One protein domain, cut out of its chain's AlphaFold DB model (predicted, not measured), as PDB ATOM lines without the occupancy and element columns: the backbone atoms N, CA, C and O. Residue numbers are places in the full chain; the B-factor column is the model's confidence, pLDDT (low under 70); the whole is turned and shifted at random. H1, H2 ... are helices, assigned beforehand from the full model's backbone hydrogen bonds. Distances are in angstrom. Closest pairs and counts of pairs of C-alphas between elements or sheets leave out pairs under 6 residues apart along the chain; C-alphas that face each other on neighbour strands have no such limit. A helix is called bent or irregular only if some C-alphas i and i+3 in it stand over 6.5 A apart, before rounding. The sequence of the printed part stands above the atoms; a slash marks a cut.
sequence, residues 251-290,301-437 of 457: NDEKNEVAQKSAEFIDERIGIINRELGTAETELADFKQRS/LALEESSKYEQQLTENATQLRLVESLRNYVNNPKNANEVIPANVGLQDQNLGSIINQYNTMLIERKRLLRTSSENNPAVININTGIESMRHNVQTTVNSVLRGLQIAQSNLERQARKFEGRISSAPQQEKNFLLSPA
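This is residues 251 to 290 and 301 to 437 of the 457 residues of the protein "Tyrosine-protein kinase Wzc" of Phocaeicola vulgatus (UniProt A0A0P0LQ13). A long rod is built along one very long helix, H4a, on which two shorter helices pack: H3 on its residues 379 to 400, and H2 reaching farther along it. H1 runs loosely alongside on the far side of H2 from H4a, meeting H2 over a short part of its length, and residues 424 to 437, with the small arm H4b, stick out at one end of the rod and add to its length. The printed part has 177 residues with four named helices in the order H1, H2, H3, H4 and no named strand, and its class is all helix. The whole is only just loose, close to extended, with a radius of gyration of the C-alphas of 23.7 A and spans of 91 by 26 by 22 A.

H4, residues 377 to 434, was assigned as one helix by its hydrogen bonds but is bent: C-alphas 423 and 426 are 6.8 A apart. Its arm H4a, residues 377 to 423, runs 68.3 A from C-alpha 377 at (-12.808, 34.808, -59.020) to C-alpha 423 at (-55.188, 47.604, -7.023). Its arm H4b holds residues 426 to 434. H2, residues 301 to 331, is 44.6 A long, and H3, residues 349 to 371, is 34.1 A. H1, residues 251 to 290, is 55.9 A from first to last C-alpha, begins at (-39.707, 31.204, -61.131), and has a kink of 32 degrees near residue 271.

H4a and H4b stand at a shallow tilt of 20 degrees. H2 touches H4a, opposite ways at a shallow tilt of 23 degrees, with the closest C-alphas, Ser 306 and Ala 415, 5.8 A apart. H3 and H4a form a helical hairpin at a shallow tilt of 24 degrees; their closest C-alphas, Tyr 358 and Met 389, are 5.9 A apart. H2 and H3 are apart. H1 touches H2 with residues 268 to 279 alone, opposite ways at a shallow tilt of 33 degrees, only just short of steep; the closest C-alphas, Ile 272 and Thr 318, are 7.1 A apart. H1 is close to but not clearly touching H3, and only just apart from H4a, at 8.3 A. Every O i to N i+4 pair is within hydrogen-bond range in H2, H4a and H4b, against 31 of 36 in H1 and 18 of 19 in H3.

The C-alphas farthest apart, Thr 371 and Pro 436, are 91.7 A apart. Without residues 424 to 437, which stand free, the body spans 69 by 25 by 23 A. Residues 291 to 300 are not printed, and C-alphas 290 and 301 are 14.6 A apart across this cut. The link from H2 to H3, residues 332 to 348, is long; that from H3 to H4 is tight. The mean pLDDT of the printed part is 79.6, and 38 residues are under 70, among them 268 to 280 and 422 to 437.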
ATOM      1  N   ASN A 251     -38.582  31.463 -62.026       81.69
ATOM      2  CA  ASN A 251     -39.707  31.204 -61.131       81.69
ATOM      3  C   ASN A 251     -39.295  30.337 -59.935       81.69
ATOM      4  O   ASN A 251     -39.720  30.615 -58.814       81.69
ATOM      5  N   ASP A 252     -38.450  29.330 -60.151       81.00
ATOM      6  CA  ASP A 252     -37.929  28.455 -59.099       81.00
ATOM      7  C   ASP A 252     -37.143  29.257 -58.054       81.00
ATOM      8  O   ASP A 252     -37.367  29.089 -56.854       81.00
ATOM      9  N   GLU A 253     -36.325  30.219 -58.489       71.88
ATOM     10  CA  GLU A 253     -35.627  31.150 -57.592       71.88
ATOM     11  C   GLU A 253     -36.600  31.961 -56.718       71.88
ATOM     12  O   GLU A 253     -36.411  32.107 -55.505       71.88
ATOM     13  N   LYS A 254     -37.685  32.473 -57.311       70.50
ATOM     14  CA  LYS A 254     -38.703  33.239 -56.577       70.50
ATOM     15  C   LYS A 254     -39.498  32.359 -55.609       70.50
ATOM     16  O   LYS A 254     -39.829  32.800 -54.502       70.50
ATOM     17  N   ASN A 255     -39.800  31.133 -56.019       79.94
ATOM     18  CA  ASN A 255     -40.535  30.169 -55.212       79.94
ATOM     19  C   ASN A 255     -39.702  29.665 -54.036       79.94
ATOM     20  O   ASN A 255     -40.266  29.466 -52.966       79.94
ATOM     21  N   GLU A 256     -38.381  29.543 -54.172       77.81
ATOM     22  CA  GLU A 256     -37.505  29.108 -53.081       77.81
ATOM     23  C   GLU A 256     -37.571  30.065 -51.875       77.81
ATOM     24  O   GLU A 256     -37.784  29.634 -50.739       77.81
ATOM     25  N   VAL A 257     -37.489  31.380 -52.114       76.12
ATOM     26  CA  VAL A 257     -37.641  32.394 -51.052       76.12
ATOM     27  C   VAL A 257     -39.032  32.330 -50.422       76.12
ATOM     28  O   VAL A 257     -39.164  32.416 -49.195       76.12
ATOM     29  N   ALA A 258     -40.076  32.177 -51.239       76.38
ATOM     30  CA  ALA A 258     -41.452  32.093 -50.760       76.38
ATOM     31  C   ALA A 258     -41.691  30.828 -49.920       76.38
ATOM     32  O   ALA A 258     -42.273  30.917 -48.840       76.38
ATOM     33  N   GLN A 259     -41.184  29.679 -50.368       83.38
ATOM     34  CA  GLN A 259     -41.296  28.399 -49.681       83.38
ATOM     35  C   GLN A 259     -40.565  28.431 -48.340       83.38
ATOM     36  O   GLN A 259     -41.161  28.089 -47.322       83.38
ATOM     37  N   LYS A 260     -39.316  28.917 -48.298       81.19
ATOM     38  CA  LYS A 260     -38.581  29.065 -47.030       81.19
ATOM     39  C   LYS A 260     -39.249  30.046 -46.078       81.19
ATOM     40  O   LYS A 260     -39.242  29.833 -44.867       81.19
ATOM     41  N   SER A 261     -39.877  31.090 -46.616       80.00
ATOM     42  CA  SER A 261     -40.678  32.011 -45.809       80.00
ATOM     43  C   SER A 261     -41.925  31.337 -45.233       80.00
ATOM     44  O   SER A 261     -42.220  31.544 -44.060       80.00
ATOM     45  N   ALA A 262     -42.622  30.505 -46.011       79.00
ATOM     46  CA  ALA A 262     -43.777  29.743 -45.543       79.00
ATOM     47  C   ALA A 262     -43.388  28.700 -44.482       79.00
ATOM     48  O   ALA A 262     -43.983  28.697 -43.409       79.00
ATOM     49  N   GLU A 263     -42.337  27.905 -44.727       81.81
ATOM     50  CA  GLU A 263     -41.788  26.931 -43.765       81.81
ATOM     51  C   GLU A 263     -41.471  27.604 -42.417       81.81
ATOM     52  O   GLU A 263     -41.845  27.104 -41.356       81.81
ATOM     53  N   PHE A 264     -40.849  28.789 -42.457       78.62
ATOM     54  CA  PHE A 264     -40.545  29.573 -41.261       78.62
ATOM     55  C   PHE A 264     -41.802  30.114 -40.557       78.62
ATOM     56  O   PHE A 264     -41.864  30.133 -39.325       78.62
ATOM     57  N   ILE A 265     -42.801  30.578 -41.315       76.62
ATOM     58  CA  ILE A 265     -44.062  31.091 -40.763       76.62
ATOM     59  C   ILE A 265     -44.861  29.963 -40.098       76.62
ATOM     60  O   ILE A 265     -45.316  30.152 -38.971       76.62
ATOM     61  N   ASP A 266     -45.002  28.805 -40.740       74.38
ATOM     62  CA  ASP A 266     -45.789  27.677 -40.223       74.38
ATOM     63  C   ASP A 266     -45.216  27.134 -38.908       74.38
ATOM     64  O   ASP A 266     -45.956  26.948 -37.934       74.38
ATOM     65  N   GLU A 267     -43.889  26.972 -38.826       72.69
ATOM     66  CA  GLU A 267     -43.208  26.585 -37.582       72.69
ATOM     67  C   GLU A 267     -43.480  27.604 -36.457       72.69
ATOM     68  O   GLU A 267     -43.656  27.249 -35.285       72.69
ATOM     69  N   ARG A 268     -43.579  28.891 -36.809       68.81
ATOM     70  CA  ARG A 268     -43.719  29.984 -35.844       68.81
ATOM     71  C   ARG A 268     -45.164  30.255 -35.415       68.81
ATOM     72  O   ARG A 268     -45.375  30.548 -34.232       68.81
ATOM     73  N   ILE A 269     -46.154  30.143 -36.308       61.91
ATOM     74  CA  ILE A 269     -47.586  30.316 -35.988       61.91
ATOM     75  C   ILE A 269     -48.015  29.300 -34.925       61.91
ATOM     76  O   ILE A 269     -48.723  29.666 -33.984       61.91
ATOM     77  N   GLY A 270     -47.523  28.056 -35.004       62.94
ATOM     78  CA  GLY A 270     -47.799  27.033 -33.991       62.94
ATOM     79  C   GLY A 270     -47.359  27.442 -32.578       62.94
ATOM     80  O   GLY A 270     -48.079  27.209 -31.606       62.94
ATOM     81  N   ILE A 271     -46.208  28.114 -32.457       64.69
ATOM     82  CA  ILE A 271     -45.666  28.564 -31.165       64.69
ATOM     83  C   ILE A 271     -46.390  29.825 -30.674       64.69
ATOM     84  O   ILE A 271     -46.734  29.910 -29.495       64.69
ATOM     85  N   ILE A 272     -46.650  30.796 -31.559       63.22
ATOM     86  CA  ILE A 272     -47.308  32.063 -31.189       63.22
ATOM     87  C   ILE A 272     -48.764  31.829 -30.761       63.22
ATOM     88  O   ILE A 272     -49.175  32.370 -29.736       63.22
ATOM     89  N   ASN A 273     -49.527  30.992 -31.473       61.69
ATOM     90  CA  ASN A 273     -50.929  30.715 -31.129       61.69
ATOM     91  C   ASN A 273     -51.081  30.069 -29.747       61.69
ATOM     92  O   ASN A 273     -52.019  30.382 -29.017       61.69
ATOM     93  N   ARG A 274     -50.137  29.202 -29.357       64.19
ATOM     94  CA  ARG A 274     -50.157  28.568 -28.035       64.19
ATOM     95  C   ARG A 274     -49.931  29.574 -26.902       64.19
ATOM     96  O   ARG A 274     -50.502  29.404 -25.832       64.19
ATOM     97  N   GLU A 275     -49.128  30.608 -27.138       64.25
ATOM     98  CA  GLU A 275     -48.792  31.624 -26.128       64.25
ATOM     99  C   GLU A 275     -49.764  32.818 -26.107       64.25
ATOM    100  O   GLU A 275     -49.969  33.426 -25.056       64.25
ATOM    101  N   LEU A 276     -50.411  33.148 -27.231       62.47
ATOM    102  CA  LEU A 276     -51.501  34.134 -27.242       62.47
ATOM    103  C   LEU A 276     -52.733  33.612 -26.497       62.47
ATOM    104  O   LEU A 276     -53.314  34.354 -25.712       62.47
ATOM    105  N   GLY A 277     -53.072  32.326 -26.651       64.25
ATOM    106  CA  GLY A 277     -54.184  31.721 -25.910       64.25
ATOM    107  C   GLY A 277     -54.004  31.790 -24.387       64.25
ATOM    108  O   GLY A 277     -54.974  32.004 -23.657       64.25
ATOM    109  N   THR A 278     -52.767  31.681 -23.891       65.19
ATOM    110  CA  THR A 278     -52.476  31.861 -22.459       65.19
ATOM    111  C   THR A 278     -52.605  33.321 -22.026       65.19
ATOM    112  O   THR A 278     -53.234  33.583 -21.006       65.19
ATOM    113  N   ALA A 279     -52.101  34.273 -22.821       60.47
ATOM    114  CA  ALA A 279     -52.173  35.700 -22.496       60.47
ATOM    115  C   ALA A 279     -53.613  36.254 -22.541       60.47
ATOM    116  O   ALA A 279     -54.004  37.038 -21.678       60.47
ATOM    117  N   GLU A 280     -54.438  35.823 -23.502       65.69
ATOM    118  CA  GLU A 280     -55.858  36.202 -23.564       65.69
ATOM    119  C   GLU A 280     -56.646  35.674 -22.362       65.69
ATOM    120  O   GLU A 280     -57.497  36.380 -21.816       65.69
ATOM    121  N   THR A 281     -56.328  34.453 -21.920       70.38
ATOM    122  CA  THR A 281     -56.929  33.857 -20.721       70.38
ATOM    123  C   THR A 281     -56.518  34.631 -19.466       70.38
ATOM    124  O   THR A 281     -57.375  34.950 -18.647       70.38
ATOM    125  N   GLU A 282     -55.242  35.009 -19.337       65.44
ATOM    126  CA  GLU A 282     -54.751  35.838 -18.225       65.44
ATOM    127  C   GLU A 282     -55.402  37.231 -18.201       65.44
ATOM    128  O   GLU A 282     -55.834  37.691 -17.140       65.44
ATOM    129  N   LEU A 283     -55.564  37.874 -19.362       64.75
ATOM    130  CA  LEU A 283     -56.242  39.169 -19.478       64.75
ATOM    131  C   LEU A 283     -57.735  39.072 -19.118       64.75
ATOM    132  O   LEU A 283     -58.284  39.966 -18.462       64.75
ATOM    133  N   ALA A 284     -58.413  38.005 -19.547       66.06
ATOM    134  CA  ALA A 284     -59.810  37.750 -19.201       66.06
ATOM    135  C   ALA A 284     -59.976  37.510 -17.690       66.06
ATOM    136  O   ALA A 284     -60.838  38.128 -17.056       66.06
ATOM    137  N   ASP A 285     -59.098  36.698 -17.103       70.06
ATOM    138  CA  ASP A 285     -59.032  36.439 -15.666       70.06
ATOM    139  C   ASP A 285     -58.776  37.721 -14.866       70.06
ATOM    140  O   ASP A 285     -59.424  37.951 -13.841       70.06
ATOM    141  N   PHE A 286     -57.864  38.580 -15.328       65.75
ATOM    142  CA  PHE A 286     -57.591  39.873 -14.703       65.75
ATOM    143  C   PHE A 286     -58.836  40.768 -14.700       65.75
ATOM    144  O   PHE A 286     -59.206  41.319 -13.656       65.75
ATOM    145  N   LYS A 287     -59.539  40.867 -15.837       63.69
ATOM    146  CA  LYS A 287     -60.794  41.633 -15.948       63.69
ATOM    147  C   LYS A 287     -61.887  41.082 -15.030       63.69
ATOM    148  O   LYS A 287     -62.591  41.864 -14.389       63.69
ATOM    149  N   GLN A 288     -62.007  39.758 -14.923       64.94
ATOM    150  CA  GLN A 288     -63.010  39.106 -14.079       64.94
ATOM    151  C   GLN A 288     -62.708  39.263 -12.581       64.94
ATOM    152  O   GLN A 288     -63.603  39.621 -11.813       64.94
ATOM    153  N   ARG A 289     -61.456  39.038 -12.158       63.66
ATOM    154  CA  ARG A 289     -61.019  39.174 -10.753       63.66
ATOM    155  C   ARG A 289     -61.111  40.603 -10.254       63.66
ATOM    156  O   ARG A 289     -61.380  40.819  -9.076       63.66
ATOM    157  N   SER A 290     -60.891  41.563 -11.147       56.88
ATOM    158  CA  SER A 290     -60.949  42.969 -10.777       56.88
ATOM    159  C   SER A 290     -62.368  43.401 -10.406       56.88
ATOM    160  O   SER A 290     -62.487  44.295  -9.584       56.88
ATOM    161  N   LEU A 301     -59.835  55.405 -16.564       77.00
ATOM    162  CA  LEU A 301     -58.675  55.845 -17.353       77.00
ATOM    163  C   LEU A 301     -57.431  54.988 -17.080       77.00
ATOM    164  O   LEU A 301     -56.710  54.625 -18.005       77.00
ATOM    165  N   ALA A 302     -57.181  54.628 -15.817       73.50
ATOM    166  CA  ALA A 302     -56.071  53.742 -15.470       73.50
ATOM    167  C   ALA A 302     -56.222  52.342 -16.092       73.50
ATOM    168  O   ALA A 302     -55.224  51.760 -16.511       73.50
ATOM    169  N   LEU A 303     -57.450  51.821 -16.170       75.69
ATOM    170  CA  LEU A 303     -57.743  50.524 -16.778       75.69
ATOM    171  C   LEU A 303     -57.583  50.544 -18.306       75.69
ATOM    172  O   LEU A 303     -57.033  49.601 -18.869       75.69
ATOM    173  N   GLU A 304     -58.008  51.621 -18.965       80.75
ATOM    174  CA  GLU A 304     -57.809  51.812 -20.407       80.75
ATOM    175  C   GLU A 304     -56.316  51.886 -20.768       80.75
ATOM    176  O   GLU A 304     -55.853  51.154 -21.646       80.75
ATOM    177  N   GLU A 305     -55.536  52.682 -20.029       82.69
ATOM    178  CA  GLU A 305     -54.080  52.751 -20.206       82.69
ATOM    179  C   GLU A 305     -53.406  51.401 -19.913       82.69
ATOM    180  O   GLU A 305     -52.548  50.969 -20.680       82.69
ATOM    181  N   SER A 306     -53.823  50.687 -18.860       80.44
ATOM    182  CA  SER A 306     -53.306  49.344 -18.557       80.44
ATOM    183  C   SER A 306     -53.545  48.376 -19.714       80.44
ATOM    184  O   SER A 306     -52.607  47.728 -20.172       80.44
ATOM    185  N   SER A 307     -54.772  48.336 -20.248       80.06
ATOM    186  CA  SER A 307     -55.121  47.480 -21.386       80.06
ATOM    187  C   SER A 307     -54.280  47.798 -22.624       80.06
ATOM    188  O   SER A 307     -53.902  46.889 -23.361       80.06
ATOM    189  N   LYS A 308     -53.970  49.078 -22.860       86.00
ATOM    190  CA  LYS A 308     -53.116  49.512 -23.971       86.00
ATOM    191  C   LYS A 308     -51.667  49.053 -23.799       86.00
ATOM    192  O   LYS A 308     -51.074  48.558 -24.756       86.00
ATOM    193  N   TYR A 309     -51.087  49.189 -22.603       86.19
ATOM    194  CA  TYR A 309     -49.727  48.698 -22.338       86.19
ATOM    195  C   TYR A 309     -49.631  47.175 -22.422       86.19
ATOM    196  O   TYR A 309     -48.618  46.652 -22.876       86.19
ATOM    197  N   GLU A 310     -50.683  46.464 -22.028       80.25
ATOM    198  CA  GLU A 310     -50.754  45.004 -22.110       80.25
ATOM    199  C   GLU A 310     -50.830  44.507 -23.560       80.25
ATOM    200  O   GLU A 310     -50.131  43.565 -23.947       80.25
ATOM    201  N   GLN A 311     -51.580  45.217 -24.408       83.19
ATOM    202  CA  GLN A 311     -51.555  44.995 -25.852       83.19
ATOM    203  C   GLN A 311     -50.147  45.228 -26.425       83.19
ATOM    204  O   GLN A 311     -49.616  44.367 -27.127       83.19
ATOM    205  N   GLN A 312     -49.497  46.342 -26.074       86.75
ATOM    206  CA  GLN A 312     -48.131  46.638 -26.524       86.75
ATOM    207  C   GLN A 312     -47.104  45.610 -26.026       86.75
ATOM    208  O   GLN A 312     -46.173  45.268 -26.755       86.75
ATOM    209  N   LEU A 313     -47.261  45.095 -24.801       86.31
ATOM    210  CA  LEU A 313     -46.436  44.006 -24.273       86.31
ATOM    211  C   LEU A 313     -46.591  42.741 -25.112       86.31
ATOM    212  O   LEU A 313     -45.590  42.116 -25.453       86.31
ATOM    213  N   THR A 314     -47.823  42.399 -25.481       82.31
ATOM    214  CA  THR A 314     -48.127  41.226 -26.307       82.31
ATOM    215  C   THR A 314     -47.547  41.360 -27.717       82.31
ATOM    216  O   THR A 314     -46.918  40.427 -28.231       82.31
ATOM    217  N   GLU A 315     -47.695  42.535 -28.333       85.81
ATOM    218  CA  GLU A 315     -47.111  42.854 -29.640       85.81
ATOM    219  C   GLU A 315     -45.577  42.772 -29.594       85.81
ATOM    220  O   GLU A 315     -44.963  42.080 -30.412       85.81
ATOM    221  N   ASN A 316     -44.951  43.396 -28.592       90.38
ATOM    222  CA  ASN A 316     -43.499  43.382 -28.427       90.38
ATOM    223  C   ASN A 316     -42.957  41.975 -28.115       90.38
ATOM    224  O   ASN A 316     -41.954  41.564 -28.691       90.38
ATOM    225  N   ALA A 317     -43.634  41.199 -27.264       85.31
ATOM    226  CA  ALA A 317     -43.269  39.807 -26.988       85.31
ATOM    227  C   ALA A 317     -43.338  38.945 -28.258       85.31
ATOM    228  O   ALA A 317     -42.484  38.089 -28.493       85.31
ATOM    229  N   THR A 318     -44.325  39.199 -29.119       84.25
ATOM    230  CA  THR A 318     -44.452  38.522 -30.414       84.25
ATOM    231  C   THR A 318     -43.297  38.873 -31.348       84.25
ATOM    232  O   THR A 318     -42.690  37.963 -31.918       84.25
ATOM    233  N   GLN A 319     -42.925  40.153 -31.440       87.44
ATOM    234  CA  GLN A 319     -41.752  40.588 -32.206       87.44
ATOM    235  C   GLN A 319     -40.449  39.991 -31.654       87.44
ATOM    236  O   GLN A 319     -39.633  39.491 -32.423       87.44
ATOM    237  N   LEU A 320     -40.264  39.972 -30.331       89.50
ATOM    238  CA  LEU A 320     -39.065  39.433 -29.681       89.50
ATOM    239  C   LEU A 320     -38.868  37.958 -30.039       89.50
ATOM    240  O   LEU A 320     -37.803  37.559 -30.503       89.50
ATOM    241  N   ARG A 321     -39.937  37.172 -29.930       84.56
ATOM    242  CA  ARG A 321     -39.952  35.757 -30.301       84.56
ATOM    243  C   ARG A 321     -39.665  35.505 -31.785       84.56
ATOM    244  O   ARG A 321     -38.970  34.543 -32.133       84.56
ATOM    245  N   LEU A 322     -40.203  36.347 -32.664       85.56
ATOM    246  CA  LEU A 322     -39.945  36.282 -34.102       85.56
ATOM    247  C   LEU A 322     -38.461  36.547 -34.399       85.56
ATOM    248  O   LEU A 322     -37.821  35.771 -35.110       85.56
ATOM    249  N   VAL A 323     -37.894  37.589 -33.786       89.25
ATOM    250  CA  VAL A 323     -36.482  37.966 -33.936       89.25
ATOM    251  C   VAL A 323     -35.544  36.921 -33.319       89.25
ATOM    252  O   VAL A 323     -34.497  36.638 -33.896       89.25
ATOM    253  N   GLU A 324     -35.905  36.283 -32.204       89.31
ATOM    254  CA  GLU A 324     -35.137  35.158 -31.646       89.31
ATOM    255  C   GLU A 324     -35.128  33.940 -32.570       89.31
ATOM    256  O   GLU A 324     -34.085  33.312 -32.757       89.31
ATOM    257  N   SER A 325     -36.269  33.628 -33.184       86.81
ATOM    258  CA  SER A 325     -36.367  32.529 -34.152       86.81
ATOM    259  C   SER A 325     -35.504  32.817 -35.375       86.81
ATOM    260  O   SER A 325     -34.733  31.963 -35.809       86.81
ATOM    261  N   LEU A 326     -35.546  34.059 -35.865       88.88
ATOM    262  CA  LEU A 326     -34.679  34.519 -36.941       88.88
ATOM    263  C   LEU A 326     -33.196  34.442 -36.547       88.88
ATOM    264  O   LEU A 326     -32.380  33.967 -37.330       88.88
ATOM    265  N   ARG A 327     -32.836  34.839 -35.320       91.25
ATOM    266  CA  ARG A 327     -31.466  34.703 -34.796       91.25
ATOM    267  C   ARG A 327     -31.006  33.249 -34.833       91.25
ATOM    268  O   ARG A 327     -29.887  32.976 -35.260       91.25
ATOM    269  N   ASN A 328     -31.856  32.324 -34.399       90.44
ATOM    270  CA  ASN A 328     -31.540  30.898 -34.397       90.44
ATOM    271  C   ASN A 328     -31.410  30.350 -35.826       90.44
ATOM    272  O   ASN A 328     -30.459  29.623 -36.105       90.44
ATOM    273  N   TYR A 329     -32.300  30.756 -36.739       88.75
ATOM    274  CA  TYR A 329     -32.238  30.388 -38.155       88.75
ATOM    275  C   TYR A 329     -30.936  30.862 -38.806       88.75
ATOM    276  O   TYR A 329     -30.232  30.064 -39.422       88.75
ATOM    277  N   VAL A 330     -30.582  32.139 -38.627       90.69
ATOM    278  CA  VAL A 330     -29.387  32.745 -39.231       90.69
ATOM    279  C   VAL A 330     -28.103  32.180 -38.629       90.69
ATOM    280  O   VAL A 330     -27.117  32.024 -39.346       90.69
ATOM    281  N   ASN A 331     -28.086  31.841 -37.339       91.19
ATOM    282  CA  ASN A 331     -26.905  31.272 -36.683       91.19
ATOM    283  C   ASN A 331     -26.729  29.766 -36.920       91.19
ATOM    284  O   ASN A 331     -25.666  29.232 -36.606       91.19
ATOM    285  N   ASN A 332     -27.724  29.076 -37.484       90.81
ATOM    286  CA  ASN A 332     -27.614  27.658 -37.797       90.81
ATOM    287  C   ASN A 332     -26.637  27.439 -38.973       90.81
ATOM    288  O   ASN A 332     -26.869  27.983 -40.056       90.81
ATOM    289  N   PRO A 333     -25.570  26.630 -38.815       88.19
ATOM    290  CA  PRO A 333     -24.635  26.332 -39.901       88.19
ATOM    291  C   PRO A 333     -25.299  25.692 -41.124       88.19
ATOM    292  O   PRO A 333     -24.849  25.920 -42.242       88.19
ATOM    293  N   LYS A 334     -26.392  24.937 -40.932       88.75
ATOM    294  CA  LYS A 334     -27.138  24.311 -42.037       88.75
ATOM    295  C   LYS A 334     -27.773  25.331 -42.984       88.75
ATOM    296  O   LYS A 334     -27.944  25.034 -44.154       88.75
ATOM    297  N   ASN A 335     -28.059  26.533 -42.487       87.44
ATOM    298  CA  ASN A 335     -28.715  27.597 -43.244       87.44
ATOM    299  C   ASN A 335     -27.708  28.640 -43.763       87.44
ATOM    300  O   ASN A 335     -28.097  29.743 -44.130       87.44
ATOM    301  N   ALA A 336     -26.401  28.348 -43.744       83.31
ATOM    302  CA  ALA A 336     -25.371  29.330 -44.092       83.31
ATOM    303  C   ALA A 336     -25.437  29.804 -45.555       83.31
ATOM    304  O   ALA A 336     -25.089  30.950 -45.834       83.31
ATOM    305  N   ASN A 337     -25.908  28.928 -46.448       84.81
ATOM    306  CA  ASN A 337     -26.062  29.170 -47.884       84.81
ATOM    307  C   ASN A 337     -27.535  29.143 -48.320       84.81
ATOM    308  O   ASN A 337     -27.829  28.922 -49.496       84.81
ATOM    309  N   GLU A 338     -28.447  29.329 -47.368       87.94
ATOM    310  CA  GLU A 338     -29.886  29.320 -47.595       87.94
ATOM    311  C   GLU A 338     -30.448  30.732 -47.514       87.94
ATOM    312  O   GLU A 338     -29.956  31.582 -46.767       87.94
ATOM    313  N   VAL A 339     -31.505  30.980 -48.284       88.12
ATOM    314  CA  VAL A 339     -32.209  32.262 -48.243       88.12
ATOM    315  C   VAL A 339     -32.807  32.478 -46.853       88.12
ATOM    316  O   VAL A 339     -33.263  31.546 -46.181       88.12
ATOM    317  N   ILE A 340     -32.795  33.728 -46.403       89.44
ATOM    318  CA  ILE A 340     -33.391  34.128 -45.135       89.44
ATOM    319  C   ILE A 340     -34.834  34.573 -45.406       89.44
ATOM    320  O   ILE A 340     -35.042  35.461 -46.233       89.44
ATOM    321  N   PRO A 341     -35.833  34.016 -44.705       83.06
ATOM    322  CA  PRO A 341     -37.221  34.462 -44.792       83.06
ATOM    323  C   PRO A 341     -37.367  35.984 -44.676       83.06
ATOM    324  O   PRO A 341     -36.986  36.585 -43.668       83.06
ATOM    325  N   ALA A 342     -37.930  36.615 -45.706       73.12
ATOM    326  CA  ALA A 342     -38.156  38.058 -45.747       73.12
ATOM    327  C   ALA A 342     -39.634  38.381 -45.473       73.12
ATOM    328  O   ALA A 342     -40.526  37.620 -45.830       73.12
ATOM    329  N   ASN A 343     -39.911  39.543 -44.868       71.00
ATOM    330  CA  ASN A 343     -41.273  40.048 -44.617       71.00
ATOM    331  C   ASN A 343     -42.174  39.148 -43.742       71.00
ATOM    332  O   ASN A 343     -43.395  39.221 -43.835       71.00
ATOM    333  N   VAL A 344     -41.596  38.368 -42.826       71.88
ATOM    334  CA  VAL A 344     -42.318  37.498 -41.870       71.88
ATOM    335  C   VAL A 344     -43.053  38.261 -40.744       71.88
ATOM    336  O   VAL A 344     -43.235  37.741 -39.649       71.88
ATOM    337  N   GLY A 345     -43.451  39.517 -40.981       74.00
ATOM    338  CA  GLY A 345     -44.098  40.382 -39.981       74.00
ATOM    339  C   GLY A 345     -43.138  41.172 -39.080       74.00
ATOM    340  O   GLY A 345     -43.547  41.652 -38.022       74.00
ATOM    341  N   LEU A 346     -41.869  41.313 -39.478       78.50
ATOM    342  CA  LEU A 346     -40.879  42.146 -38.782       78.50
ATOM    343  C   LEU A 346     -41.230  43.634 -38.918       78.50
ATOM    344  O   LEU A 346     -41.454  44.118 -40.028       78.50
ATOM    345  N   GLN A 347     -41.229  44.368 -37.803       80.62
ATOM    346  CA  GLN A 347     -41.474  45.818 -37.809       80.62
ATOM    347  C   GLN A 347     -40.230  46.658 -38.155       80.62
ATOM    348  O   GLN A 347     -40.362  47.799 -38.598       80.62
ATOM    349  N   ASP A 348     -39.020  46.116 -37.973       84.69
ATOM    350  CA  ASP A 348     -37.774  46.839 -38.242       84.69
ATOM    351  C   ASP A 348     -37.461  46.885 -39.751       84.69
ATOM    352  O   ASP A 348     -37.110  45.877 -40.374       84.69
ATOM    353  N   GLN A 349     -37.588  48.077 -40.348       82.62
ATOM    354  CA  GLN A 349     -37.372  48.286 -41.786       82.62
ATOM    355  C   GLN A 349     -35.912  48.079 -42.214       82.62
ATOM    356  O   GLN A 349     -35.657  47.638 -43.338       82.62
ATOM    357  N   ASN A 350     -34.948  48.383 -41.338       86.88
ATOM    358  CA  ASN A 350     -33.530  48.250 -41.657       86.88
ATOM    359  C   ASN A 350     -33.131  46.772 -41.745       86.88
ATOM    360  O   ASN A 350     -32.505  46.355 -42.719       86.88
ATOM    361  N   LEU A 351     -33.570  45.960 -40.782       87.38
ATOM    362  CA  LEU A 351     -33.367  44.515 -40.796       87.38
ATOM    363  C   LEU A 351     -33.966  43.880 -42.057       87.38
ATOM    364  O   LEU A 351     -33.295  43.087 -42.715       87.38
ATOM    365  N   GLY A 352     -35.187  44.275 -42.435       86.62
ATOM    366  CA  GLY A 352     -35.812  43.813 -43.676       86.62
ATOM    367  C   GLY A 352     -34.985  44.149 -44.924       86.62
ATOM    368  O   GLY A 352     -34.809  43.297 -45.795       86.62
ATOM    369  N   SER A 353     -34.425  45.359 -45.000       86.56
ATOM    370  CA  SER A 353     -33.563  45.782 -46.115       86.56
ATOM    371  C   SER A 353     -32.276  44.954 -46.213       86.56
ATOM    372  O   SER A 353     -31.932  44.480 -47.296       86.56
ATOM    373  N   ILE A 354     -31.595  44.718 -45.087       87.88
ATOM    374  CA  ILE A 354     -30.340  43.947 -45.052       87.88
ATOM    375  C   ILE A 354     -30.592  42.475 -45.419       87.88
ATOM    376  O   ILE A 354     -29.811  41.890 -46.167       87.88
ATOM    377  N   ILE A 355     -31.707  41.888 -44.965       89.69
ATOM    378  CA  ILE A 355     -32.117  40.527 -45.358       89.69
ATOM    379  C   ILE A 355     -32.352  40.439 -46.869       89.69
ATOM    380  O   ILE A 355     -31.876  39.503 -47.508       89.69
ATOM    381  N   ASN A 356     -33.039  41.423 -47.458       87.12
ATOM    382  CA  ASN A 356     -33.269  41.439 -48.904       87.12
ATOM    383  C   ASN A 356     -31.950  41.529 -49.683       87.12
ATOM    384  O   ASN A 356     -31.767  40.781 -50.636       87.12
ATOM    385  N   GLN A 357     -31.012  42.378 -49.250       86.62
ATOM    386  CA  GLN A 357     -29.687  42.475 -49.876       86.62
ATOM    387  C   GLN A 357     -28.910  41.154 -49.782       86.62
ATOM    388  O   GLN A 357     -28.355  40.707 -50.783       86.62
ATOM    389  N   TYR A 358     -28.915  40.502 -48.613       90.38
ATOM    390  CA  TYR A 358     -28.320  39.175 -48.437       90.38
ATOM    391  C   TYR A 358     -28.925  38.147 -49.403       90.38
ATOM    392  O   TYR A 358     -28.188  37.463 -50.112       90.38
ATOM    393  N   ASN A 359     -30.258  38.076 -49.475       88.06
ATOM    394  CA  ASN A 359     -30.954  37.141 -50.357       88.06
ATOM    395  C   ASN A 359     -30.630  37.399 -51.831       88.06
ATOM    396  O   ASN A 359     -30.366  36.449 -52.558       88.06
ATOM    397  N   THR A 360     -30.589  38.662 -52.268       86.19
ATOM    398  CA  THR A 360     -30.195  39.015 -53.640       86.19
ATOM    399  C   THR A 360     -28.780  38.536 -53.963       86.19
ATOM    400  O   THR A 360     -28.575  37.933 -55.011       86.19
ATOM    401  N   MET A 361     -27.811  38.738 -53.062       87.44
ATOM    402  CA  MET A 361     -26.440  38.253 -53.275       87.44
ATOM    403  C   MET A 361     -26.373  36.723 -53.329       87.44
ATOM    404  O   MET A 361     -25.638  36.164 -54.139       87.44
ATOM    405  N   LEU A 362     -27.145  36.040 -52.482       88.38
ATOM    406  CA  LEU A 362     -27.183  34.582 -52.452       88.38
ATOM    407  C   LEU A 362     -27.797  33.992 -53.730       88.38
ATOM    408  O   LEU A 362     -27.274  33.007 -54.252       88.38
ATOM    409  N   ILE A 363     -28.865  34.604 -54.249       84.88
ATOM    410  CA  ILE A 363     -29.482  34.230 -55.530       84.88
ATOM    411  C   ILE A 363     -28.475  34.429 -56.668       84.88
ATOM    412  O   ILE A 363     -28.230  33.504 -57.439       84.88
ATOM    413  N   GLU A 364     -27.798  35.578 -56.709       82.75
ATOM    414  CA  GLU A 364     -26.780  35.851 -57.727       82.75
ATOM    415  C   GLU A 364     -25.615  34.849 -57.660       82.75
ATOM    416  O   GLU A 364     -25.121  34.382 -58.685       82.75
ATOM    417  N   ARG A 365     -25.213  34.416 -56.459       87.56
ATOM    418  CA  ARG A 365     -24.236  33.328 -56.306       87.56
ATOM    419  C   ARG A 365     -24.752  32.021 -56.904       87.56
ATOM    420  O   ARG A 365     -23.998  31.357 -57.613       87.56
ATOM    421  N   LYS A 366     -25.996  31.625 -56.610       84.44
ATOM    422  CA  LYS A 366     -26.588  30.393 -57.166       84.44
ATOM    423  C   LYS A 366     -26.615  30.448 -58.693       84.44
ATOM    424  O   LYS A 366     -26.222  29.480 -59.336       84.44
ATOM    425  N   ARG A 367     -26.976  31.597 -59.263       78.38
ATOM    426  CA  ARG A 367     -26.927  31.862 -60.704       78.38
ATOM    427  C   ARG A 367     -25.518  31.702 -61.278       78.38
ATOM    428  O   ARG A 367     -25.350  30.963 -62.244       78.38
ATOM    429  N   LEU A 368     -24.505  32.326 -60.674       79.56
ATOM    430  CA  LEU A 368     -23.113  32.201 -61.128       79.56
ATOM    431  C   LEU A 368     -22.614  30.752 -61.070       79.56
ATOM    432  O   LEU A 368     -21.953  30.289 -61.994       79.56
ATOM    433  N   LEU A 369     -22.969  30.008 -60.021       83.00
ATOM    434  CA  LEU A 369     -22.589  28.598 -59.873       83.00
ATOM    435  C   LEU A 369     -23.242  27.670 -60.902       83.00
ATOM    436  O   LEU A 369     -22.766  26.557 -61.114       83.00
ATOM    437  N   ARG A 370     -24.315  28.105 -61.571       75.81
ATOM    438  CA  ARG A 370     -24.909  27.329 -62.667       75.81
ATOM    439  C   ARG A 370     -24.069  27.376 -63.937       75.81
ATOM    440  O   ARG A 370     -24.198  26.476 -64.761       75.81
ATOM    441  N   THR A 371     -23.250  28.408 -64.120       68.12
ATOM    442  CA  THR A 371     -22.458  28.623 -65.343       68.12
ATOM    443  C   THR A 371     -20.954  28.568 -65.096       68.12
ATOM    444  O   THR A 371     -20.182  28.441 -66.044       68.12
ATOM    445  N   SER A 372     -20.526  28.647 -63.837       75.12
ATOM    446  CA  SER A 372     -19.129  28.708 -63.418       75.12
ATOM    447  C   SER A 372     -18.829  27.732 -62.286       75.12
ATOM    448  O   SER A 372     -19.690  27.408 -61.474       75.12
ATOM    449  N   SER A 373     -17.568  27.310 -62.191       80.88
ATOM    450  CA  SER A 373     -17.084  26.543 -61.042       80.88
ATOM    451  C   SER A 373     -16.939  27.421 -59.794       80.88
ATOM    452  O   SER A 373     -16.791  28.643 -59.883       80.88
ATOM    453  N   GLU A 374     -16.902  26.788 -58.619       81.81
ATOM    454  CA  GLU A 374     -16.697  27.475 -57.332       81.81
ATOM    455  C   GLU A 374     -15.373  28.259 -57.257       81.81
ATOM    456  O   GLU A 374     -15.257  29.210 -56.486       81.81
ATOM    457  N   ASN A 375     -14.394  27.901 -58.095       80.81
ATOM    458  CA  ASN A 375     -13.068  28.518 -58.147       80.81
ATOM    459  C   ASN A 375     -13.010  29.797 -59.002       80.81
ATOM    460  O   ASN A 375     -11.953  30.422 -59.096       80.81
ATOM    461  N   ASN A 376     -14.108  30.190 -59.656       81.00
ATOM    462  CA  ASN A 376     -14.150  31.424 -60.438       81.00
ATOM    463  C   ASN A 376     -13.937  32.650 -59.509       81.00
ATOM    464  O   ASN A 376     -14.650  32.777 -58.510       81.00
ATOM    465  N   PRO A 377     -13.021  33.597 -59.821       81.75
ATOM    466  CA  PRO A 377     -12.808  34.808 -59.020       81.75
ATOM    467  C   PRO A 377     -14.081  35.612 -58.715       81.75
ATOM    468  O   PRO A 377     -14.206  36.164 -57.622       81.75
ATOM    469  N   ALA A 378     -15.049  35.658 -59.637       77.12
ATOM    470  CA  ALA A 378     -16.339  36.313 -59.402       77.12
ATOM    471  C   ALA A 378     -17.151  35.607 -58.300       77.12
ATOM    472  O   ALA A 378     -17.736  36.264 -57.438       77.12
ATOM    473  N   VAL A 379     -17.118  34.270 -58.281       84.50
ATOM    474  CA  VAL A 379     -17.767  33.439 -57.256       84.50
ATOM    475  C   VAL A 379     -17.065  33.591 -55.900       84.50
ATOM    476  O   VAL A 379     -17.713  33.706 -54.862       84.50
ATOM    477  N   ILE A 380     -15.737  33.671 -55.883       86.25
ATOM    478  CA  ILE A 380     -14.972  33.908 -54.647       86.25
ATOM    479  C   ILE A 380     -15.303  35.290 -54.058       86.25
ATOM    480  O   ILE A 380     -15.545  35.424 -52.852       86.25
ATOM    481  N   ASN A 381     -15.370  36.316 -54.910       84.44
ATOM    482  CA  ASN A 381     -15.731  37.670 -54.494       84.44
ATOM    483  C   ASN A 381     -17.153  37.728 -53.920       84.44
ATOM    484  O   ASN A 381     -17.354  38.311 -52.851       84.44
ATOM    485  N   ILE A 382     -18.135  37.097 -54.580       87.75
ATOM    486  CA  ILE A 382     -19.512  37.099 -54.076       87.75
ATOM    487  C   ILE A 382     -19.645  36.292 -52.781       87.75
ATOM    488  O   ILE A 382     -20.348  36.739 -51.878       87.75
ATOM    489  N   ASN A 383     -18.915  35.179 -52.629       90.38
ATOM    490  CA  ASN A 383     -18.873  34.409 -51.379       90.38
ATOM    491  C   ASN A 383     -18.393  35.280 -50.209       90.38
ATOM    492  O   ASN A 383     -19.060  35.356 -49.180       90.38
ATOM    493  N   THR A 384     -17.295  36.014 -50.401       90.25
ATOM    494  CA  THR A 384     -16.754  36.929 -49.378       90.25
ATOM    495  C   THR A 384     -17.764  38.029 -49.015       90.25
ATOM    496  O   THR A 384     -17.940  38.390 -47.844       90.25
ATOM    497  N   GLY A 385     -18.472  38.550 -50.021       90.31
ATOM    498  CA  GLY A 385     -19.548  39.520 -49.830       90.31
ATOM    499  C   GLY A 385     -20.739  38.950 -49.051       90.31
ATOM    500  O   GLY A 385     -21.241  39.607 -48.137       90.31
ATOM    501  N   ILE A 386     -21.162  37.723 -49.364       92.69
ATOM    502  CA  ILE A 386     -22.258  37.010 -48.689       92.69
ATOM    503  C   ILE A 386     -21.913  36.748 -47.225       92.69
ATOM    504  O   ILE A 386     -22.755  36.978 -46.359       92.69
ATOM    505  N   GLU A 387     -20.686  36.325 -46.924       92.12
ATOM    506  CA  GLU A 387     -20.228  36.115 -45.545       92.12
ATOM    507  C   GLU A 387     -20.266  37.414 -44.732       92.12
ATOM    508  O   GLU A 387     -20.822  37.454 -43.629       92.12
ATOM    509  N   SER A 388     -19.748  38.500 -45.310       92.50
ATOM    510  CA  SER A 388     -19.775  39.830 -44.690       92.50
ATOM    511  C   SER A 388     -21.211  40.307 -44.456       92.50
ATOM    512  O   SER A 388     -21.552  40.797 -43.376       92.50
ATOM    513  N   MET A 389     -22.086  40.117 -45.446       91.44
ATOM    514  CA  MET A 389     -23.495  40.488 -45.339       91.44
ATOM    515  C   MET A 389     -24.229  39.634 -44.300       91.44
ATOM    516  O   MET A 389     -25.013  40.162 -43.513       91.44
ATOM    517  N   ARG A 390     -23.928  38.336 -44.212       92.69
ATOM    518  CA  ARG A 390     -24.482  37.451 -43.180       92.69
ATOM    519  C   ARG A 390     -24.089  37.912 -41.781       92.69
ATOM    520  O   ARG A 390     -24.946  37.965 -40.897       92.69
ATOM    521  N   HIS A 391     -22.836  38.314 -41.584       92.56
ATOM    522  CA  HIS A 391     -22.389  38.895 -40.318       92.56
ATOM    523  C   HIS A 391     -23.130  40.211 -39.992       92.56
ATOM    524  O   HIS A 391     -23.513  40.455 -38.840       92.56
ATOM    525  N   ASN A 392     -23.403  41.045 -41.001       92.06
ATOM    526  CA  ASN A 392     -24.219  42.254 -40.836       92.06
ATOM    527  C   ASN A 392     -25.665  41.930 -40.435       92.06
ATOM    528  O   ASN A 392     -26.197  42.570 -39.521       92.06
ATOM    529  N   VAL A 393     -26.286  40.909 -41.042       92.88
ATOM    530  CA  VAL A 393     -27.610  40.414 -40.625       92.88
ATOM    531  C   VAL A 393     -27.563  39.971 -39.164       92.88
ATOM    532  O   VAL A 393     -28.366  40.447 -38.366       92.88
ATOM    533  N   GLN A 394     -26.595  39.139 -38.771       93.69
ATOM    534  CA  GLN A 394     -26.450  38.660 -37.387       93.69
ATOM    535  C   GLN A 394     -26.320  39.812 -36.380       93.69
ATOM    536  O   GLN A 394     -26.991  39.831 -35.344       93.69
ATOM    537  N   THR A 395     -25.482  40.799 -36.692       93.88
ATOM    538  CA  THR A 395     -25.264  41.977 -35.839       93.88
ATOM    539  C   THR A 395     -26.533  42.822 -35.715       93.88
ATOM    540  O   THR A 395     -26.879  43.280 -34.619       93.88
ATOM    541  N   THR A 396     -27.269  42.980 -36.816       93.00
ATOM    542  CA  THR A 396     -28.523  43.744 -36.846       93.00
ATOM    543  C   THR A 396     -29.628  43.025 -36.081       93.00
ATOM    544  O   THR A 396     -30.251  43.635 -35.217       93.00
ATOM    545  N   VAL A 397     -29.809  41.717 -36.298       92.81
ATOM    546  CA  VAL A 397     -30.756  40.876 -35.546       92.81
ATOM    547  C   VAL A 397     -30.501  40.984 -34.042       92.81
ATOM    548  O   VAL A 397     -31.430  41.211 -33.271       92.81
ATOM    549  N   ASN A 398     -29.238  40.901 -33.611       93.94
ATOM    550  CA  ASN A 398     -28.876  41.054 -32.201       93.94
ATOM    551  C   ASN A 398     -29.169  42.463 -31.659       93.94
ATOM    552  O   ASN A 398     -29.537  42.609 -30.493       93.94
ATOM    553  N   SER A 399     -29.012  43.500 -32.480       93.25
ATOM    554  CA  SER A 399     -29.302  44.883 -32.088       93.25
ATOM    555  C   SER A 399     -30.807  45.126 -31.945       93.25
ATOM    556  O   SER A 399     -31.235  45.683 -30.933       93.25
ATOM    557  N   VAL A 400     -31.608  44.628 -32.893       92.69
ATOM    558  CA  VAL A 400     -33.079  44.659 -32.829       92.69
ATOM    559  C   VAL A 400     -33.574  43.887 -31.609       92.69
ATOM    560  O   VAL A 400     -34.387  44.405 -30.847       92.69
ATOM    561  N   LEU A 401     -33.024  42.695 -31.351       93.31
ATOM    562  CA  LEU A 401     -33.378  41.893 -30.181       93.31
ATOM    563  C   LEU A 401     -33.151  42.658 -28.869       93.31
ATOM    564  O   LEU A 401     -34.045  42.710 -28.026       93.31
ATOM    565  N   ARG A 402     -31.985  43.298 -28.709       94.12
ATOM    566  CA  ARG A 402     -31.699  44.138 -27.531       94.12
ATOM    567  C   ARG A 402     -32.676  45.310 -27.424       94.12
ATOM    568  O   ARG A 402     -33.132  45.615 -26.327       94.12
ATOM    569  N   GLY A 403     -33.014  45.948 -28.545       93.44
ATOM    570  CA  GLY A 403     -34.008  47.022 -28.589       93.44
ATOM    571  C   GLY A 403     -35.382  46.571 -28.084       93.44
ATOM    572  O   GLY A 403     -35.958  47.224 -27.215       93.44
ATOM    573  N   LEU A 404     -35.862  45.415 -28.553       92.75
ATOM    574  CA  LEU A 404     -37.139  44.823 -28.132       92.75
ATOM    575  C   LEU A 404     -37.129  44.411 -26.651       92.75
ATOM    576  O   LEU A 404     -38.111  44.640 -25.946       92.75
ATOM    577  N   GLN A 405     -36.010  43.882 -26.144       93.56
ATOM    578  CA  GLN A 405     -35.831  43.568 -24.717       93.56
ATOM    579  C   GLN A 405     -35.872  44.827 -23.837       93.56
ATOM    580  O   GLN A 405     -36.516  44.847 -22.784       93.56
ATOM    581  N   ILE A 406     -35.229  45.915 -24.273       93.75
ATOM    582  CA  ILE A 406     -35.294  47.204 -23.572       93.75
ATOM    583  C   ILE A 406     -36.733  47.733 -23.586       93.75
ATOM    584  O   ILE A 406     -37.244  48.128 -22.533       93.75
ATOM    585  N   ALA A 407     -37.403  47.693 -24.742       91.81
ATOM    586  CA  ALA A 407     -38.805  48.080 -24.869       91.81
ATOM    587  C   ALA A 407     -39.706  47.253 -23.939       91.81
ATOM    588  O   ALA A 407     -40.528  47.831 -23.232       91.81
ATOM    589  N   GLN A 408     -39.480  45.938 -23.841       92.44
ATOM    590  CA  GLN A 408     -40.222  45.040 -22.951       92.44
ATOM    591  C   GLN A 408     -40.071  45.478 -21.497       92.44
ATOM    592  O   GLN A 408     -41.066  45.743 -20.826       92.44
ATOM    593  N   SER A 409     -38.830  45.666 -21.038       91.75
ATOM    594  CA  SER A 409     -38.555  46.088 -19.660       91.75
ATOM    595  C   SER A 409     -39.200  47.438 -19.308       91.75
ATOM    596  O   SER A 409     -39.618  47.661 -18.168       91.75
ATOM    597  N   ASN A 410     -39.301  48.345 -20.284       91.19
ATOM    598  CA  ASN A 410     -39.937  49.647 -20.116       91.19
ATOM    599  C   ASN A 410     -41.463  49.543 -20.089       91.19
ATOM    600  O   ASN A 410     -42.077  50.146 -19.208       91.19
ATOM    601  N   LEU A 411     -42.057  48.765 -20.996       90.06
ATOM    602  CA  LEU A 411     -43.497  48.515 -21.036       90.06
ATOM    603  C   LEU A 411     -43.977  47.835 -19.749       90.06
ATOM    604  O   LEU A 411     -44.926  48.310 -19.133       90.06
ATOM    605  N   GLU A 412     -43.262  46.819 -19.258       88.06
ATOM    606  CA  GLU A 412     -43.591  46.166 -17.985       88.06
ATOM    607  C   GLU A 412     -43.520  47.132 -16.794       88.06
ATOM    608  O   GLU A 412     -44.326  47.068 -15.865       88.06
ATOM    609  N   ARG A 413     -42.536  48.043 -16.787       89.19
ATOM    610  CA  ARG A 413     -42.402  49.061 -15.734       89.19
ATOM    611  C   ARG A 413     -43.597  50.014 -15.726       89.19
ATOM    612  O   ARG A 413     -44.040  50.398 -14.644       89.19
ATOM    613  N   GLN A 414     -44.105  50.393 -16.902       86.19
ATOM    614  CA  GLN A 414     -45.304  51.227 -17.015       86.19
ATOM    615  C   GLN A 414     -46.557  50.444 -16.619       86.19
ATOM    616  O   GLN A 414     -47.313  50.935 -15.784       86.19
ATOM    617  N   ALA A 415     -46.728  49.213 -17.111       82.81
ATOM    618  CA  ALA A 415     -47.853  48.345 -16.760       82.81
ATOM    619  C   ALA A 415     -47.982  48.170 -15.235       82.81
ATOM    620  O   ALA A 415     -49.014  48.518 -14.660       82.81
ATOM    621  N   ARG A 416     -46.888  47.806 -14.545       83.44
ATOM    622  CA  ARG A 416     -46.856  47.668 -13.072       83.44
ATOM    623  C   ARG A 416     -47.248  48.953 -12.327       83.44
ATOM    624  O   ARG A 416     -47.842  48.895 -11.250       83.44
ATOM    625  N   LYS A 417     -46.934  50.132 -12.878       82.94
ATOM    626  CA  LYS A 417     -47.307  51.428 -12.282       82.94
ATOM    627  C   LYS A 417     -48.821  51.654 -12.325       82.94
ATOM    628  O   LYS A 417     -49.374  52.194 -11.367       82.94
ATOM    629  N   PHE A 418     -49.483  51.269 -13.415       77.88
ATOM    630  CA  PHE A 418     -50.938  51.392 -13.548       77.88
ATOM    631  C   PHE A 418     -51.674  50.287 -12.788       77.88
ATOM    632  O   PHE A 418     -52.650  50.586 -12.103       77.88
ATOM    633  N   GLU A 419     -51.142  49.067 -12.766       73.81
ATOM    634  CA  GLU A 419     -51.668  47.963 -11.956       73.81
ATOM    635  C   GLU A 419     -51.649  48.288 -10.449       73.81
ATOM    636  O   GLU A 419     -52.631  48.073  -9.731       73.81
ATOM    637  N   GLY A 420     -50.581  48.930  -9.964       75.06
ATOM    638  CA  GLY A 420     -50.516  49.456  -8.597       75.06
ATOM    639  C   GLY A 420     -51.582  50.523  -8.295       75.06
ATOM    640  O   GLY A 420     -52.098  50.590  -7.178       75.06
ATOM    641  N   ARG A 421     -51.963  51.351  -9.278       70.44
ATOM    642  CA  ARG A 421     -53.040  52.353  -9.127       70.44
ATOM    643  C   ARG A 421     -54.428  51.710  -9.133       70.44
ATOM    644  O   ARG A 421     -55.282  52.140  -8.365       70.44
ATOM    645  N   ILE A 422     -54.634  50.679  -9.950       69.81
ATOM    646  CA  ILE A 422     -55.898  49.931 -10.025       69.81
ATOM    647  C   ILE A 422     -56.120  49.133  -8.732       69.81
ATOM    648  O   ILE A 422     -57.179  49.237  -8.120       69.81
ATOM    649  N   SER A 423     -55.104  48.410  -8.255       69.38
ATOM    650  CA  SER A 423     -55.188  47.604  -7.023       69.38
ATOM    651  C   SER A 423     -55.309  48.434  -5.737       69.38
ATOM    652  O   SER A 423     -55.890  47.970  -4.755       69.38
ATOM    653  N   SER A 424     -54.804  49.674  -5.723       67.56
ATOM    654  CA  SER A 424     -54.922  50.584  -4.573       67.56
ATOM    655  C   SER A 424     -56.198  51.435  -4.569       67.56
ATOM    656  O   SER A 424     -56.556  51.970  -3.514       67.56
ATOM    657  N   ALA A 425     -56.928  51.520  -5.688       66.44
ATOM    658  CA  ALA A 425     -58.173  52.288  -5.786       66.44
ATOM    659  C   ALA A 425     -59.254  51.858  -4.761       66.44
ATOM    660  O   ALA A 425     -59.786  52.740  -4.080       66.44
ATOM    661  N   PRO A 426     -59.516  50.555  -4.514       60.41
ATOM    662  CA  PRO A 426     -60.493  50.124  -3.507       60.41
ATOM    663  C   PRO A 426     -60.105  50.529  -2.078       60.41
ATOM    664  O   PRO A 426     -60.960  50.849  -1.249       60.41
ATOM    665  N   GLN A 427     -58.805  50.536  -1.761       60.09
ATOM    666  CA  GLN A 427     -58.327  50.980  -0.449       60.09
ATOM    667  C   GLN A 427     -58.436  52.495  -0.279       60.09
ATOM    668  O   GLN A 427     -58.776  52.959   0.810       60.09
ATOM    669  N   GLN A 428     -58.180  53.266  -1.337       57.44
ATOM    670  CA  GLN A 428     -58.375  54.715  -1.318       57.44
ATOM    671  C   GLN A 428     -59.851  55.074  -1.142       57.44
ATOM    672  O   GLN A 428     -60.165  55.930  -0.318       57.44
ATOM    673  N   GLU A 429     -60.758  54.372  -1.820       55.06
ATOM    674  CA  GLU A 429     -62.200  54.568  -1.665       55.06
ATOM    675  C   GLU A 429     -62.678  54.197  -0.253       55.06
ATOM    676  O   GLU A 429     -63.369  54.979   0.405       55.06
ATOM    677  N   LYS A 430     -62.212  53.064   0.289       56.34
ATOM    678  CA  LYS A 430     -62.484  52.663   1.677       56.34
ATOM    679  C   LYS A 430     -61.962  53.692   2.691       56.34
ATOM    680  O   LYS A 430     -62.690  54.057   3.613       56.34
ATOM    681  N   ASN A 431     -60.739  54.198   2.521       53.62
ATOM    682  CA  ASN A 431     -60.158  55.220   3.400       53.62
ATOM    683  C   ASN A 431     -60.861  56.580   3.267       53.62
ATOM    684  O   ASN A 431     -61.033  57.283   4.264       53.62
ATOM    685  N   PHE A 432     -61.330  56.939   2.073       54.31
ATOM    686  CA  PHE A 432     -62.132  58.140   1.847       54.31
ATOM    687  C   PHE A 432     -63.513  58.037   2.521       54.31
ATOM    688  O   PHE A 432     -63.961  58.972   3.195       54.31
ATOM    689  N   LEU A 433     -64.153  56.867   2.446       54.75
ATOM    690  CA  LEU A 433     -65.392  56.559   3.170       54.75
ATOM    691  C   LEU A 433     -65.202  56.522   4.702       54.75
ATOM    692  O   LEU A 433     -66.145  56.804   5.442       54.75
ATOM    693  N   LEU A 434     -63.997  56.214   5.192       46.06
ATOM    694  CA  LEU A 434     -63.650  56.206   6.622       46.06
ATOM    695  C   LEU A 434     -63.169  57.570   7.158       46.06
ATOM    696  O   LEU A 434     -63.210  57.790   8.372       46.06
ATOM    697  N   SER A 435     -62.748  58.492   6.287       41.25
ATOM    698  CA  SER A 435     -62.256  59.825   6.661       41.25
ATOM    699  C   SER A 435     -63.339  60.674   7.360       41.25
ATOM    700  O   SER A 435     -64.495  60.702   6.923       41.25
ATOM    701  N   PRO A 436     -63.006  61.433   8.426       47.94
ATOM    702  CA  PRO A 436     -63.973  62.242   9.178       47.94
ATOM    703  C   PRO A 436     -64.694  63.313   8.336       47.94
ATOM    704  O   PRO A 436     -65.765  63.775   8.735       47.94
ATOM    705  N   ALA A 437     -64.162  63.676   7.163       45.69
ATOM    706  CA  ALA A 437     -64.806  64.590   6.220       45.69
ATOM    707  C   ALA A 437     -66.062  63.989   5.550       45.69
ATOM    708  O   ALA A 437     -67.068  64.688   5.420       45.69
TER     709      ALA A 437